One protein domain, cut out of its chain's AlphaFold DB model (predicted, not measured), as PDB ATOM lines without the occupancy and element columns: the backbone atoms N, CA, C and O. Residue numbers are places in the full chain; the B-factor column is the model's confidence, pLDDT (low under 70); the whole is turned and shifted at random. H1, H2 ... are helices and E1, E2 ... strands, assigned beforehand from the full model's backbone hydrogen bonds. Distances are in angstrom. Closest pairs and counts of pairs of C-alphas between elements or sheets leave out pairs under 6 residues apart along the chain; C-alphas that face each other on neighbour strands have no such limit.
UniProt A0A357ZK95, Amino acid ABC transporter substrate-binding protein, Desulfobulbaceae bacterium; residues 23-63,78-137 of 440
ATOM      1  N   TRP A  23     -13.176  -5.491  35.733       82.56
ATOM      2  CA  TRP A  23     -11.760  -5.842  35.549       82.56
ATOM      3  C   TRP A  23     -10.814  -5.251  36.598       82.56
ATOM      4  O   TRP A  23      -9.619  -5.538  36.571       82.56
ATOM      5  N   LYS A  24     -11.334  -4.454  37.534       86.00
ATOM      6  CA  LYS A  24     -10.584  -4.008  38.706       86.00
ATOM      7  C   LYS A  24     -10.132  -5.217  39.532       86.00
ATOM      8  O   LYS A  24     -10.861  -6.205  39.639       86.00
ATOM      9  N   GLU A  25      -8.949  -5.141  40.132       83.62
ATOM     10  CA  GLU A  25      -8.480  -6.175  41.052       83.62
ATOM     11  C   GLU A  25      -9.254  -6.092  42.376       83.62
ATOM     12  O   GLU A  25      -9.528  -5.014  42.910       83.62
ATOM     13  N   LYS A  26      -9.671  -7.247  42.894       84.50
ATOM     14  CA  LYS A  26     -10.419  -7.309  44.148       84.50
ATOM     15  C   LYS A  26      -9.460  -7.054  45.319       84.50
ATOM     16  O   LYS A  26      -8.424  -7.706  45.391       84.50
ATOM     17  N   GLY A  27      -9.809  -6.150  46.237       82.50
ATOM     18  CA  GLY A  27      -8.955  -5.806  47.388       82.50
ATOM     19  C   GLY A  27      -7.746  -4.907  47.086       82.50
ATOM     20  O   GLY A  27      -6.825  -4.839  47.893       82.50
ATOM     21  N   ASP A  28      -7.720  -4.235  45.937       83.31
ATOM     22  CA  ASP A  28      -6.626  -3.349  45.509       83.31
ATOM     23  C   ASP A  28      -6.582  -1.980  46.220       83.31
ATOM     24  O   ASP A  28      -5.670  -1.196  45.951       83.31
ATOM     25  N   ARG A  29      -7.541  -1.677  47.107       81.31
ATOM     26  CA  ARG A  29      -7.651  -0.394  47.821       81.31
ATOM     27  C   ARG A  29      -7.901  -0.592  49.321       81.31
ATOM     28  O   ARG A  29      -8.974  -0.240  49.803       81.31
ATOM     29  N   PRO A  30      -6.945  -1.151  50.082       78.81
ATOM     30  CA  PRO A  30      -7.130  -1.447  51.509       78.81
ATOM     31  C   PRO A  30      -7.389  -0.204  52.381       78.81
ATOM     32  O   PRO A  30      -7.809  -0.334  53.523       78.81
ATOM     33  N   ASP A  31      -7.121   0.988  51.854       81.19
ATOM     34  CA  ASP A  31      -7.362   2.301  52.451       81.19
ATOM     35  C   ASP A  31      -8.745   2.895  52.113       81.19
ATOM     36  O   ASP A  31      -9.121   3.936  52.651       81.19
ATOM     37  N   ALA A  32      -9.506   2.255  51.221       79.50
ATOM     38  CA  ALA A  32     -10.853   2.662  50.837       79.50
ATOM     39  C   ALA A  32     -11.924   1.829  51.566       79.50
ATOM     40  O   ALA A  32     -11.645   0.698  51.968       79.50
ATOM     41  N   PRO A  33     -13.172   2.330  51.671       78.50
ATOM     42  CA  PRO A  33     -14.286   1.552  52.210       78.50
ATOM     43  C   PRO A  33     -14.405   0.166  51.558       78.50
ATOM     44  O   PRO A  33     -14.285   0.048  50.333       78.50
ATOM     45  N   ASP A  34     -14.704  -0.864  52.355       78.12
ATOM     46  CA  ASP A  34     -14.758  -2.273  51.925       78.12
ATOM     47  C   ASP A  34     -15.634  -2.501  50.688       78.12
ATOM     48  O   ASP A  34     -15.294  -3.286  49.801       78.12
ATOM     49  N   PHE A  35     -16.698  -1.712  50.540       78.75
ATOM     50  CA  PHE A  35     -17.561  -1.700  49.362       78.75
ATOM     51  C   PHE A  35     -16.816  -1.519  48.019       78.75
ATOM     52  O   PHE A  35     -17.281  -2.004  46.985       78.75
ATOM     53  N   PHE A  36     -15.672  -0.827  47.985       80.50
ATOM     54  CA  PHE A  36     -14.828  -0.737  46.784       80.50
ATOM     55  C   PHE A  36     -13.949  -1.974  46.590       80.50
ATOM     56  O   PHE A  36     -13.685  -2.376  45.453       80.50
ATOM     57  N   ASN A  37     -13.508  -2.588  47.684       81.81
ATOM     58  CA  ASN A  37     -12.676  -3.786  47.676       81.81
ATOM     59  C   ASN A  37     -13.458  -5.048  47.327       81.81
ATOM     60  O   ASN A  37     -12.870  -5.988  46.799       81.81
ATOM     61  N   ASP A  38     -14.773  -5.048  47.541       79.56
ATOM     62  CA  ASP A  38     -15.644  -6.177  47.219       79.56
ATOM     63  C   ASP A  38     -16.031  -6.293  45.740       79.56
ATOM     64  O   ASP A  38     -16.552  -7.332  45.317       79.56
ATOM     65  N   LYS A  39     -15.739  -5.261  44.942       85.56
ATOM     66  CA  LYS A  39     -16.022  -5.194  43.503       85.56
ATOM     67  C   LYS A  39     -14.830  -5.617  42.653       85.56
ATOM     68  O   LYS A  39     -13.677  -5.542  43.072       85.56
ATOM     69  N   GLY A  40     -15.129  -5.975  41.406       86.00
ATOM     70  CA  GLY A  40     -14.136  -6.434  40.441       86.00
ATOM     71  C   GLY A  40     -13.755  -7.902  40.645       86.00
ATOM     72  O   GLY A  40     -14.456  -8.661  41.313       86.00
ATOM     73  N   GLY A  41     -12.642  -8.312  40.043       86.75
ATOM     74  CA  GLY A  41     -12.135  -9.682  40.097       86.75
ATOM     75  C   GLY A  41     -12.666 -10.602  38.993       86.75
ATOM     76  O   GLY A  41     -12.556 -11.826  39.122       86.75
ATOM     77  N   GLY A  42     -13.248 -10.050  37.920       89.19
ATOM     78  CA  GLY A  42     -13.744 -10.822  36.777       89.19
ATOM     79  C   GLY A  42     -14.733 -11.908  37.207       89.19
ATOM     80  O   GLY A  42     -15.723 -11.627  37.880       89.19
ATOM     81  N   SER A  43     -14.435 -13.172  36.894       89.50
ATOM     82  CA  SER A  43     -15.261 -14.323  37.289       89.50
ATOM     83  C   SER A  43     -15.522 -14.399  38.798       89.50
ATOM     84  O   SER A  43     -16.594 -14.834  39.221       89.50
ATOM     85  N   SER A  44     -14.565 -13.974  39.629       89.25
ATOM     86  CA  SER A  44     -14.707 -14.047  41.087       89.25
ATOM     87  C   SER A  44     -15.723 -13.049  41.655       89.25
ATOM     88  O   SER A  44     -16.258 -13.299  42.733       89.25
ATOM     89  N   ALA A  45     -16.060 -11.985  40.912       88.94
ATOM     90  CA  ALA A  45     -17.086 -11.016  41.301       88.94
ATOM     91  C   ALA A  45     -18.459 -11.687  41.489       88.94
ATOM     92  O   ALA A  45     -19.210 -11.383  42.419       88.94
ATOM     93  N   CYS A  46     -18.768 -12.641  40.609       91.00
ATOM     94  CA  CYS A  46     -20.072 -13.294  40.541       91.00
ATOM     95  C   CYS A  46     -20.054 -14.712  41.115       91.00
ATOM     96  O   CYS A  46     -21.038 -15.143  41.703       91.00
ATOM     97  N   HIS A  47     -18.955 -15.452  40.950       92.19
ATOM     98  CA  HIS A  47     -18.947 -16.885  41.250       92.19
ATOM     99  C   HIS A  47     -18.469 -17.240  42.658       92.19
ATOM    100  O   HIS A  47     -18.691 -18.374  43.075       92.19
ATOM    101  N   VAL A  48     -17.832 -16.321  43.393       88.81
ATOM    102  CA  VAL A  48     -17.361 -16.591  44.762       88.81
ATOM    103  C   VAL A  48     -18.477 -16.354  45.774       88.81
ATOM    104  O   VAL A  48     -18.840 -15.213  46.042       88.81
ATOM    105  N   THR A  49     -18.971 -17.430  46.381       84.62
ATOM    106  CA  THR A  49     -20.009 -17.421  47.424       84.62
ATOM    107  C   THR A  49     -19.450 -17.960  48.747       84.62
ATOM    108  O   THR A  49     -18.472 -18.717  48.732       84.62
ATOM    109  N   PRO A  50     -20.055 -17.625  49.901       79.12
ATOM    110  CA  PRO A  50     -19.802 -18.350  51.140       79.12
ATOM    111  C   PRO A  50     -20.062 -19.862  50.983       79.12
ATOM    112  O   PRO A  50     -20.920 -20.252  50.180       79.12
ATOM    113  N   PRO A  51     -19.350 -20.721  51.741       80.56
ATOM    114  CA  PRO A  51     -19.607 -22.158  51.769       80.56
ATOM    115  C   PRO A  51     -21.060 -22.483  52.162       80.56
ATOM    116  O   PRO A  51     -21.675 -21.721  52.913       80.56
ATOM    117  N   PRO A  52     -21.614 -23.629  51.724       76.56
ATOM    118  CA  PRO A  52     -22.935 -24.070  52.162       76.56
ATOM    119  C   PRO A  52     -23.059 -24.090  53.693       76.56
ATOM    120  O   PRO A  52     -22.205 -24.648  54.378       76.56
ATOM    121  N   GLY A  53     -24.121 -23.482  54.226       72.88
ATOM    122  CA  GLY A  53     -24.368 -23.380  55.671       72.88
ATOM    123  C   GLY A  53     -23.695 -22.190  56.367       72.88
ATOM    124  O   GLY A  53     -24.000 -21.939  57.529       72.88
ATOM    125  N   ALA A  54     -22.832 -21.434  55.680       76.12
ATOM    126  CA  ALA A  54     -22.315 -20.171  56.198       76.12
ATOM    127  C   ALA A  54     -23.354 -19.047  56.060       76.12
ATOM    128  O   ALA A  54     -24.140 -19.022  55.107       76.12
ATOM    129  N   ALA A  55     -23.331 -18.096  56.997       70.81
ATOM    130  CA  ALA A  55     -24.112 -16.872  56.879       70.81
ATOM    131  C   ALA A  55     -23.685 -16.103  55.621       70.81
ATOM    132  O   ALA A  55     -22.492 -15.963  55.333       70.81
ATOM    133  N   LYS A  56     -24.669 -15.618  54.862       71.50
ATOM    134  CA  LYS A  56     -24.418 -14.773  53.698       71.50
ATOM    135  C   LYS A  56     -24.394 -13.317  54.147       71.50
ATOM    136  O   LYS A  56     -25.386 -12.875  54.724       71.50
ATOM    137  N   PRO A  57     -23.297 -12.582  53.913       68.44
ATOM    138  CA  PRO A  57     -23.289 -11.156  54.184       68.44
ATOM    139  C   PRO A  57     -24.247 -10.447  53.216       68.44
ATOM    140  O   PRO A  57     -24.348 -10.875  52.059       68.44
ATOM    141  N   PRO A  58     -24.917  -9.369  53.653       72.88
ATOM    142  CA  PRO A  58     -25.752  -8.569  52.767       72.88
ATOM    143  C   PRO A  58     -24.931  -8.023  51.590       72.88
ATOM    144  O   PRO A  58     -23.736  -7.750  51.710       72.88
ATOM    145  N   ALA A  59     -25.567  -7.843  50.429       76.81
ATOM    146  CA  ALA A  59     -24.908  -7.260  49.256       76.81
ATOM    147  C   ALA A  59     -24.391  -5.833  49.489       76.81
ATOM    148  O   ALA A  59     -23.411  -5.423  48.870       76.81
ATOM    149  N   LEU A  60     -25.102  -5.073  50.323       80.62
ATOM    150  CA  LEU A  60     -24.892  -3.657  50.596       80.62
ATOM    151  C   LEU A  60     -25.127  -3.405  52.093       80.62
ATOM    152  O   LEU A  60     -26.198  -2.894  52.427       80.62
ATOM    153  N   PRO A  61     -24.195  -3.803  52.977       81.38
ATOM    154  CA  PRO A  61     -24.326  -3.509  54.401       81.38
ATOM    155  C   PRO A  61     -24.392  -1.998  54.623       81.38
ATOM    156  O   PRO A  61     -23.663  -1.244  53.976       81.38
ATOM    157  N   GLY A  62     -25.284  -1.550  55.501       81.75
ATOM    158  CA  GLY A  62     -25.272  -0.166  55.971       81.75
ATOM    159  C   GLY A  62     -23.987   0.137  56.742       81.75
ATOM    160  O   GLY A  62     -23.393  -0.762  57.332       81.75
ATOM    161  N   ASP A  63     -23.552   1.397  56.775       81.00
ATOM    162  CA  ASP A  63     -22.374   1.781  57.576       81.00
ATOM    163  C   ASP A  63     -22.643   1.651  59.091       81.00
ATOM    164  O   ASP A  63     -21.721   1.635  59.902       81.00
ATOM    165  N   TRP A  78     -15.601 -20.617  47.801       86.38
ATOM    166  CA  TRP A  78     -16.466 -21.574  47.112       86.38
ATOM    167  C   TRP A  78     -16.945 -20.979  45.792       86.38
ATOM    168  O   TRP A  78     -17.442 -19.853  45.758       86.38
ATOM    169  N   LEU A  79     -16.810 -21.736  44.703       90.25
ATOM    170  CA  LEU A  79     -17.265 -21.313  43.382       90.25
ATOM    171  C   LEU A  79     -18.623 -21.927  43.054       90.25
ATOM    172  O   LEU A  79     -18.805 -23.141  43.129       90.25
ATOM    173  N   SER A  80     -19.573 -21.088  42.649       90.75
ATOM    174  CA  SER A  80     -20.932 -21.502  42.309       90.75
ATOM    175  C   SER A  80     -21.377 -20.943  40.963       90.75
ATOM    176  O   SER A  80     -21.109 -19.793  40.620       90.75
ATOM    177  N   LYS A  81     -22.118 -21.757  40.203       91.31
ATOM    178  CA  LYS A  81     -22.877 -21.302  39.025       91.31
ATOM    179  C   LYS A  81     -24.256 -20.742  39.397       91.31
ATOM    180  O   LYS A  81     -24.893 -20.113  38.562       91.31
ATOM    181  N   LYS A  82     -24.713 -20.981  40.631       92.62
ATOM    182  CA  LYS A  82     -25.918 -20.379  41.205       92.62
ATOM    183  C   LYS A  82     -25.539 -19.004  41.748       92.62
ATOM    184  O   LYS A  82     -24.985 -18.929  42.841       92.62
ATOM    185  N   VAL A  83     -25.747 -17.976  40.932       92.81
ATOM    186  CA  VAL A  83     -25.411 -16.581  41.247       92.81
ATOM    187  C   VAL A  83     -26.689 -15.859  41.659       92.81
ATOM    188  O   VAL A  83     -27.621 -15.762  40.865       92.81
ATOM    189  N   GLU A  84     -26.720 -15.383  42.898       93.19
ATOM    190  CA  GLU A  84     -27.831 -14.608  43.463       93.19
ATOM    191  C   GLU A  84     -27.720 -13.130  43.077       93.19
ATOM    192  O   GLU A  84     -26.621 -12.621  42.832       93.19
ATOM    193  N   SER A  85     -28.854 -12.428  43.047       93.75
ATOM    194  CA  SER A  85     -28.956 -11.026  42.619       93.75
ATOM    195  C   SER A  85     -28.091 -10.091  43.460       93.75
ATOM    196  O   SER A  85     -27.619  -9.079  42.946       93.75
ATOM    197  N   ASP A  86     -27.777 -10.464  44.701       90.62
ATOM    198  CA  ASP A  86     -26.831  -9.768  45.576       90.62
ATOM    199  C   ASP A  86     -25.477  -9.496  44.902       90.62
ATOM    200  O   ASP A  86     -24.900  -8.415  45.051       90.62
ATOM    201  N   HIS A  87     -24.990 -10.428  44.079       90.88
ATOM    202  CA  HIS A  87     -23.751 -10.237  43.322       90.88
ATOM    203  C   HIS A  87     -23.878  -9.151  42.251       90.88
ATOM    204  O   HIS A  87     -22.925  -8.414  42.003       90.88
ATOM    205  N   CYS A  88     -25.051  -9.028  41.628       91.56
ATOM    206  CA  CYS A  88     -25.347  -7.983  40.651       91.56
ATOM    207  C   CYS A  88     -25.526  -6.629  41.354       91.56
ATOM    208  O   CYS A  88     -24.964  -5.616  40.931       91.56
ATOM    209  N   ILE A  89     -26.276  -6.614  42.460       91.88
ATOM    210  CA  ILE A  89     -26.661  -5.418  43.215       91.88
ATOM    211  C   ILE A  89     -25.439  -4.707  43.803       91.88
ATOM    212  O   ILE A  89     -25.409  -3.475  43.804       91.88
ATOM    213  N   ARG A  90     -24.384  -5.435  44.196       87.69
ATOM    214  CA  ARG A  90     -23.094  -4.855  44.631       87.69
ATOM    215  C   ARG A  90     -22.543  -3.790  43.677       87.69
ATOM    216  O   ARG A  90     -21.989  -2.791  44.135       87.69
ATOM    217  N   CYS A  91     -22.737  -3.959  42.368       88.06
ATOM    218  CA  CYS A  91     -22.318  -2.989  41.352       88.06
ATOM    219  C   CYS A  91     -23.497  -2.160  40.815       88.06
ATOM    220  O   CYS A  91     -23.411  -0.935  40.734       88.06
ATOM    221  N   HIS A  92     -24.635  -2.793  40.520       89.94
ATOM    222  CA  HIS A  92     -25.796  -2.163  39.876       89.94
ATOM    223  C   HIS A  92     -26.712  -1.374  40.836       89.94
ATOM    224  O   HIS A  92     -27.880  -1.127  40.533       89.94
ATOM    225  N   ASN A  93     -26.188  -0.919  41.979       88.56
ATOM    226  CA  ASN A  93     -26.904  -0.051  42.922       88.56
ATOM    227  C   ASN A  93     -26.692   1.454  42.690       88.56
ATOM    228  O   ASN A  93     -27.409   2.257  43.282       88.56
ATOM    229  N   ARG A  94     -25.734   1.845  41.836       83.81
ATOM    230  CA  ARG A  94     -25.514   3.249  41.419       83.81
ATOM    231  C   ARG A  94     -25.680   3.476  39.912       83.81
ATOM    232  O   ARG A  94     -25.962   4.595  39.500       83.81
ATOM    233  N   SER A  95     -25.608   2.418  39.103       76.44
ATOM    234  CA  SER A  95     -25.848   2.437  37.650       76.44
ATOM    235  C   SER A  95     -27.346   2.443  37.346       76.44
ATOM    236  O   SER A  95     -27.967   1.385  37.246       76.44
ATOM    237  N   ALA A  96     -27.945   3.636  37.317       82.88
ATOM    238  CA  ALA A  96     -29.393   3.856  37.224       82.88
ATOM    239  C   ALA A  96     -30.240   3.158  38.313       82.88
ATOM    240  O   ALA A  96     -31.463   3.160  38.244       82.88
ATOM    241  N   ARG A  97     -29.590   2.604  39.350       89.38
ATOM    242  CA  ARG A  97     -30.211   1.934  40.509       89.38
ATOM    243  C   ARG A  97     -31.088   0.737  40.137       89.38
ATOM    244  O   ARG A  97     -31.964   0.376  40.918       89.38
ATOM    245  N   ILE A  98     -30.821   0.094  38.999       90.94
ATOM    246  CA  ILE A  98     -31.591  -1.061  38.511       90.94
ATOM    247  C   ILE A  98     -31.642  -2.175  39.562       90.94
ATOM    248  O   ILE A  98     -32.714  -2.684  39.868       90.94
ATOM    249  N   GLY A  99     -30.503  -2.500  40.184       93.69
ATOM    250  CA  GLY A  99     -30.450  -3.540  41.211       93.69
ATOM    251  C   GLY A  99     -31.269  -3.196  42.456       93.69
ATOM    252  O   GLY A  99     -31.902  -4.076  43.021       93.69
ATOM    253  N   LEU A 100     -31.295  -1.920  42.862       94.06
ATOM    254  CA  LEU A 100     -32.114  -1.475  43.994       94.06
ATOM    255  C   LEU A 100     -33.601  -1.481  43.637       94.06
ATOM    256  O   LEU A 100     -34.415  -1.919  44.440       94.06
ATOM    257  N   SER A 101     -33.941  -1.046  42.425       95.06
ATOM    258  CA  SER A 101     -35.328  -0.955  41.967       95.06
ATOM    259  C   SER A 101     -35.973  -2.333  41.838       95.06
ATOM    260  O   SER A 101     -37.095  -2.515  42.306       95.06
ATOM    261  N   TYR A 102     -35.212  -3.321  41.350       96.56
ATOM    262  CA  TYR A 102     -35.646  -4.718  41.276       96.56
ATOM    263  C   TYR A 102     -36.088  -5.275  42.631       96.56
ATOM    264  O   TYR A 102     -37.113  -5.945  42.710       96.56
ATOM    265  N   ILE A 103     -35.357  -4.941  43.700       95.69
ATOM    266  CA  ILE A 103     -35.654  -5.376  45.074       95.69
ATOM    267  C   ILE A 103     -36.494  -4.363  45.870       95.69
ATOM    268  O   ILE A 103     -36.575  -4.461  47.093       95.69
ATOM    269  N   GLY A 104     -37.073  -3.355  45.210       94.56
ATOM    270  CA  GLY A 104     -37.963  -2.383  45.850       94.56
ATOM    271  C   GLY A 104     -37.268  -1.415  46.807       94.56
ATOM    272  O   GLY A 104     -37.903  -0.892  47.715       94.56
ATOM    273  N   LYS A 105     -35.973  -1.146  46.635       93.25
ATOM    274  CA  LYS A 105     -35.244  -0.136  47.414       93.25
ATOM    275  C   LYS A 105     -35.075   1.156  46.620       93.25
ATOM    276  O   LYS A 105     -34.614   1.158  45.480       93.25
ATOM    277  N   TYR A 106     -35.376   2.278  47.263       89.56
ATOM    278  CA  TYR A 106     -35.177   3.624  46.738       89.56
ATOM    279  C   TYR A 106     -34.133   4.372  47.564       89.56
ATOM    280  O   TYR A 106     -34.356   4.621  48.741       89.56
ATOM    281  N   GLU A 107     -33.015   4.765  46.952       88.62
ATOM    282  CA  GLU A 107     -32.020   5.636  47.594       88.62
ATOM    283  C   GLU A 107     -32.627   7.023  47.863       88.62
ATOM    284  O   GLU A 107     -32.924   7.762  46.927       88.62
ATOM    285  N   ALA A 108     -32.789   7.368  49.140       84.12
ATOM    286  CA  ALA A 108     -33.330   8.641  49.592       84.12
ATOM    287  C   ALA A 108     -32.338   9.796  49.380       84.12
ATOM    288  O   ALA A 108     -31.140   9.594  49.177       84.12
ATOM    289  N   GLU A 109     -32.823  11.033  49.506       79.56
ATOM    290  CA  GLU A 109     -32.039  12.269  49.324       79.56
ATOM    291  C   GLU A 109     -31.076  12.585  50.488       79.56
ATOM    292  O   GLU A 109     -30.818  13.740  50.798       79.56
ATOM    293  N   GLY A 110     -30.539  11.564  51.158       70.81
ATOM    294  CA  GLY A 110     -29.464  11.714  52.147       70.81
ATOM    295  C   GLY A 110     -29.878  12.156  53.556       70.81
ATOM    296  O   GLY A 110     -29.047  12.115  54.451       70.81
ATOM    297  N   TYR A 111     -31.140  12.515  53.808       73.44
ATOM    298  CA  TYR A 111     -31.551  13.068  55.112       73.44
ATOM    299  C   TYR A 111     -31.778  12.037  56.234       73.44
ATOM    300  O   TYR A 111     -32.084  12.424  57.358       73.44
ATOM    301  N   GLY A 112     -31.675  10.734  55.944       79.69
ATOM    302  CA  GLY A 112     -31.869   9.663  56.933       79.69
ATOM    303  C   GLY A 112     -33.227   9.658  57.627       79.69
ATOM    304  O   GLY A 112     -33.354   9.150  58.736       79.69
ATOM    305  N   THR A 113     -34.250  10.205  56.976       81.94
ATOM    306  CA  THR A 113     -35.645  10.175  57.429       81.94
ATOM    307  C   THR A 113     -36.431   9.034  56.762       81.94
ATOM    308  O   THR A 113     -36.104   8.678  55.627       81.94
ATOM    309  N   PRO A 114     -37.516   8.527  57.382       84.50
ATOM    310  CA  PRO A 114     -38.078   8.948  58.674       84.50
ATOM    311  C   PRO A 114     -37.171   8.589  59.862       84.50
ATOM    312  O   PRO A 114     -36.482   7.578  59.825       84.50
ATOM    313  N   PHE A 115     -37.154   9.435  60.898       85.94
ATOM    314  CA  PHE A 115     -36.384   9.165  62.116       85.94
ATOM    315  C   PHE A 115     -36.975   7.980  62.889       85.94
ATOM    316  O   PHE A 115     -38.194   7.852  63.013       85.94
ATOM    317  N   GLU A 116     -36.109   7.167  63.486       87.88
ATOM    318  CA  GLU A 116     -36.462   6.024  64.322       87.88
ATOM    319  C   GLU A 116     -35.973   6.291  65.749       87.88
ATOM    320  O   GLU A 116     -34.781   6.448  65.992       87.88
ATOM    321  N   HIS A 117     -36.895   6.391  66.713       89.06
ATOM    322  CA  HIS A 117     -36.575   6.660  68.128       89.06
ATOM    323  C   HIS A 117     -35.676   7.898  68.357       89.06
ATOM    324  O   HIS A 117     -34.849   7.921  69.266       89.06
ATOM    325  N   GLY A 118     -35.831   8.937  67.529       86.38
ATOM    326  CA  GLY A 118     -35.020  10.160  67.600       86.38
ATOM    327  C   GLY A 118     -33.633  10.053  66.953       86.38
ATOM    328  O   GLY A 118     -32.856  10.995  67.064       86.38
ATOM    329  N   GLN A 119     -33.331   8.939  66.279       86.56
ATOM    330  CA  GLN A 119     -32.123   8.727  65.478       86.56
ATOM    331  C   GLN A 119     -32.463   8.660  63.988       86.56
ATOM    332  O   GLN A 119     -33.627   8.488  63.617       86.56
ATOM    333  N   LEU A 120     -31.452   8.804  63.127       87.88
ATOM    334  CA  LEU A 120     -31.604   8.550  61.692       87.88
ATOM    335  C   LEU A 120     -32.117   7.122  61.457       87.88
ATOM    336  O   LEU A 120     -31.879   6.218  62.256       87.88
ATOM    337  N   SER A 121     -32.822   6.943  60.346       88.88
ATOM    338  CA  SER A 121     -33.332   5.662  59.870       88.88
ATOM    339  C   SER A 121     -32.239   4.595  59.880       88.88
ATOM    340  O   SER A 121     -31.176   4.790  59.290       88.88
ATOM    341  N   SER A 122     -32.531   3.425  60.451       88.12
ATOM    342  CA  SER A 122     -31.641   2.259  60.382       88.12
ATOM    343  C   SER A 122     -31.444   1.725  58.956       88.12
ATOM    344  O   SER A 122     -30.488   1.000  58.688       88.12
ATOM    345  N   ARG A 123     -32.318   2.105  58.015       90.38
ATOM    346  CA  ARG A 123     -32.272   1.701  56.601       90.38
ATOM    347  C   ARG A 123     -31.166   2.436  55.848       90.38
ATOM    348  O   ARG A 123     -31.410   3.475  55.226       90.38
ATOM    349  N   GLN A 124     -29.965   1.871  55.890       89.38
ATOM    350  CA  GLN A 124     -28.767   2.443  55.284       89.38
ATOM    351  C   GLN A 124     -28.134   1.505  54.236       89.38
ATOM    352  O   GLN A 124     -28.331   0.295  54.234       89.38
ATOM    353  N   LEU A 125     -27.410   2.099  53.298       88.56
ATOM    354  CA  LEU A 125     -26.558   1.508  52.270       88.56
ATOM    355  C   LEU A 125     -25.140   2.082  52.460       88.56
ATOM    356  O   LEU A 125     -25.019   3.179  53.013       88.56
ATOM    357  N   PRO A 126     -24.091   1.452  51.898       85.31
ATOM    358  CA  PRO A 126     -22.722   1.935  52.048       85.31
ATOM    359  C   PRO A 126     -22.529   3.395  51.612       85.31
ATOM    360  O   PRO A 126     -22.946   3.784  50.502       85.31
ATOM    361  N   GLY A 127     -21.821   4.169  52.435       83.00
ATOM    362  CA  GLY A 127     -21.476   5.572  52.191       83.00
ATOM    363  C   GLY A 127     -22.589   6.550  52.565       83.00
ATOM    364  O   GLY A 127     -22.982   7.361  51.726       83.00
ATOM    365  N   GLU A 128     -23.112   6.417  53.782       84.62
ATOM    366  CA  GLU A 128     -24.123   7.242  54.449       84.62
ATOM    367  C   GLU A 128     -25.393   7.454  53.617       84.62
ATOM    368  O   GLU A 128     -26.056   8.492  53.649       84.62
ATOM    369  N   ARG A 129     -25.748   6.441  52.830       88.44
ATOM    370  CA  ARG A 129     -26.893   6.485  51.923       88.44
ATOM    371  C   ARG A 129     -28.088   5.831  52.573       88.44
ATOM    372  O   ARG A 129     -28.050   4.649  52.869       88.44
ATOM    373  N   PHE A 130     -29.185   6.552  52.701       90.12
ATOM    374  CA  PHE A 130     -30.418   5.992  53.245       90.12
ATOM    375  C   PHE A 130     -31.335   5.496  52.138       90.12
ATOM    376  O   PHE A 130     -31.222   5.934  50.990       90.12
ATOM    377  N   TYR A 131     -32.251   4.591  52.471       91.56
ATOM    378  CA  TYR A 131     -33.246   4.127  51.515       91.56
ATOM    379  C   TYR A 131     -34.647   3.993  52.103       91.56
ATOM    380  O   TYR A 131     -34.832   3.733  53.290       91.56
ATOM    381  N   LEU A 132     -35.637   4.150  51.229       89.62
ATOM    382  CA  LEU A 132     -37.026   3.788  51.477       89.62
ATOM    383  C   LEU A 132     -37.339   2.472  50.763       89.62
ATOM    384  O   LEU A 132     -36.703   2.121  49.767       89.62
ATOM    385  N   GLU A 133     -38.339   1.762  51.265       91.31
ATOM    386  CA  GLU A 133     -38.875   0.565  50.624       91.31
ATOM    387  C   GLU A 133     -40.113   0.947  49.809       91.31
ATOM    388  O   GLU A 133     -40.996   1.660  50.287       91.31
ATOM    389  N   LEU A 134     -40.150   0.481  48.568       91.94
ATOM    390  CA  LEU A 134     -41.230   0.623  47.602       91.94
ATOM    391  C   LEU A 134     -41.639  -0.771  47.112       91.94
ATOM    392  O   LEU A 134     -41.049  -1.778  47.498       91.94
ATOM    393  N   ALA A 135     -42.641  -0.834  46.235       93.06
ATOM    394  CA  ALA A 135     -42.982  -2.082  45.561       93.06
ATOM    395  C   ALA A 135     -41.804  -2.542  44.687       93.06
ATOM    396  O   ALA A 135     -41.429  -1.855  43.732       93.06
ATOM    397  N   ASP A 136     -41.243  -3.693  45.037       95.44
ATOM    398  CA  ASP A 136     -40.250  -4.436  44.269       95.44
ATOM    399  C   ASP A 136     -40.863  -5.058  43.012       95.44
ATOM    400  O   ASP A 136     -42.084  -5.125  42.854       95.44
ATOM    401  N   ASP A 137     -40.015  -5.499  42.090       97.88
ATOM    402  CA  ASP A 137     -40.459  -6.121  40.848       97.88
ATOM    403  C   ASP A 137     -41.239  -7.417  41.130       97.88
ATOM    404  O   ASP A 137     -40.850  -8.240  41.960       97.88
TER     405      ASP A 137
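Overview. This is residues 23 to 63 and 78 to 137 of the 440 residues of the protein "Amino acid ABC transporter substrate-binding protein" of Desulfobulbaceae bacterium (UniProt A0A357ZK95). There is little regular structure: mostly loop, with short helices H2, H3 and H4 in a rough row and the antiparallel hairpin of E1 and E2 beyond H4. Of 101 printed residues, 30 are in named elements, in the order H1 H2 H3 H4 E1 E2, mixed in class. The whole is only just compact, close to loose, with a radius of gyration of the C-alphas of 14.8 A, spanning 42 by 34 by 30 A.

Arrangement. Start at H1, residues 34 to 37, apart from H2, residues 43 to 47. H3, residues 85 to 92, touches H4, residues 98 to 102; their closest C-alphas, Ile 89 and Gly 99, are 4.7 A apart. In the hairpin of E1, residues 105 to 107, and E2, residues 129 to 133, find N 106 and O 132 within hydrogen-bond range at 2.8 A.

Along the chain. Find H1's start, C-alpha 34, at (-14.758, -2.273, 51.925). H3 measures 9.8 A; E2, 13.4 A, ends at C-alpha 133, (-38.875, 0.565, 50.624).

Size, cuts and confidence. Residues 64 to 77 are not printed; C-alphas 63 and 78 are 26.3 A apart. E1 to E2 is a long link. Residue 57 has pLDDT under 70.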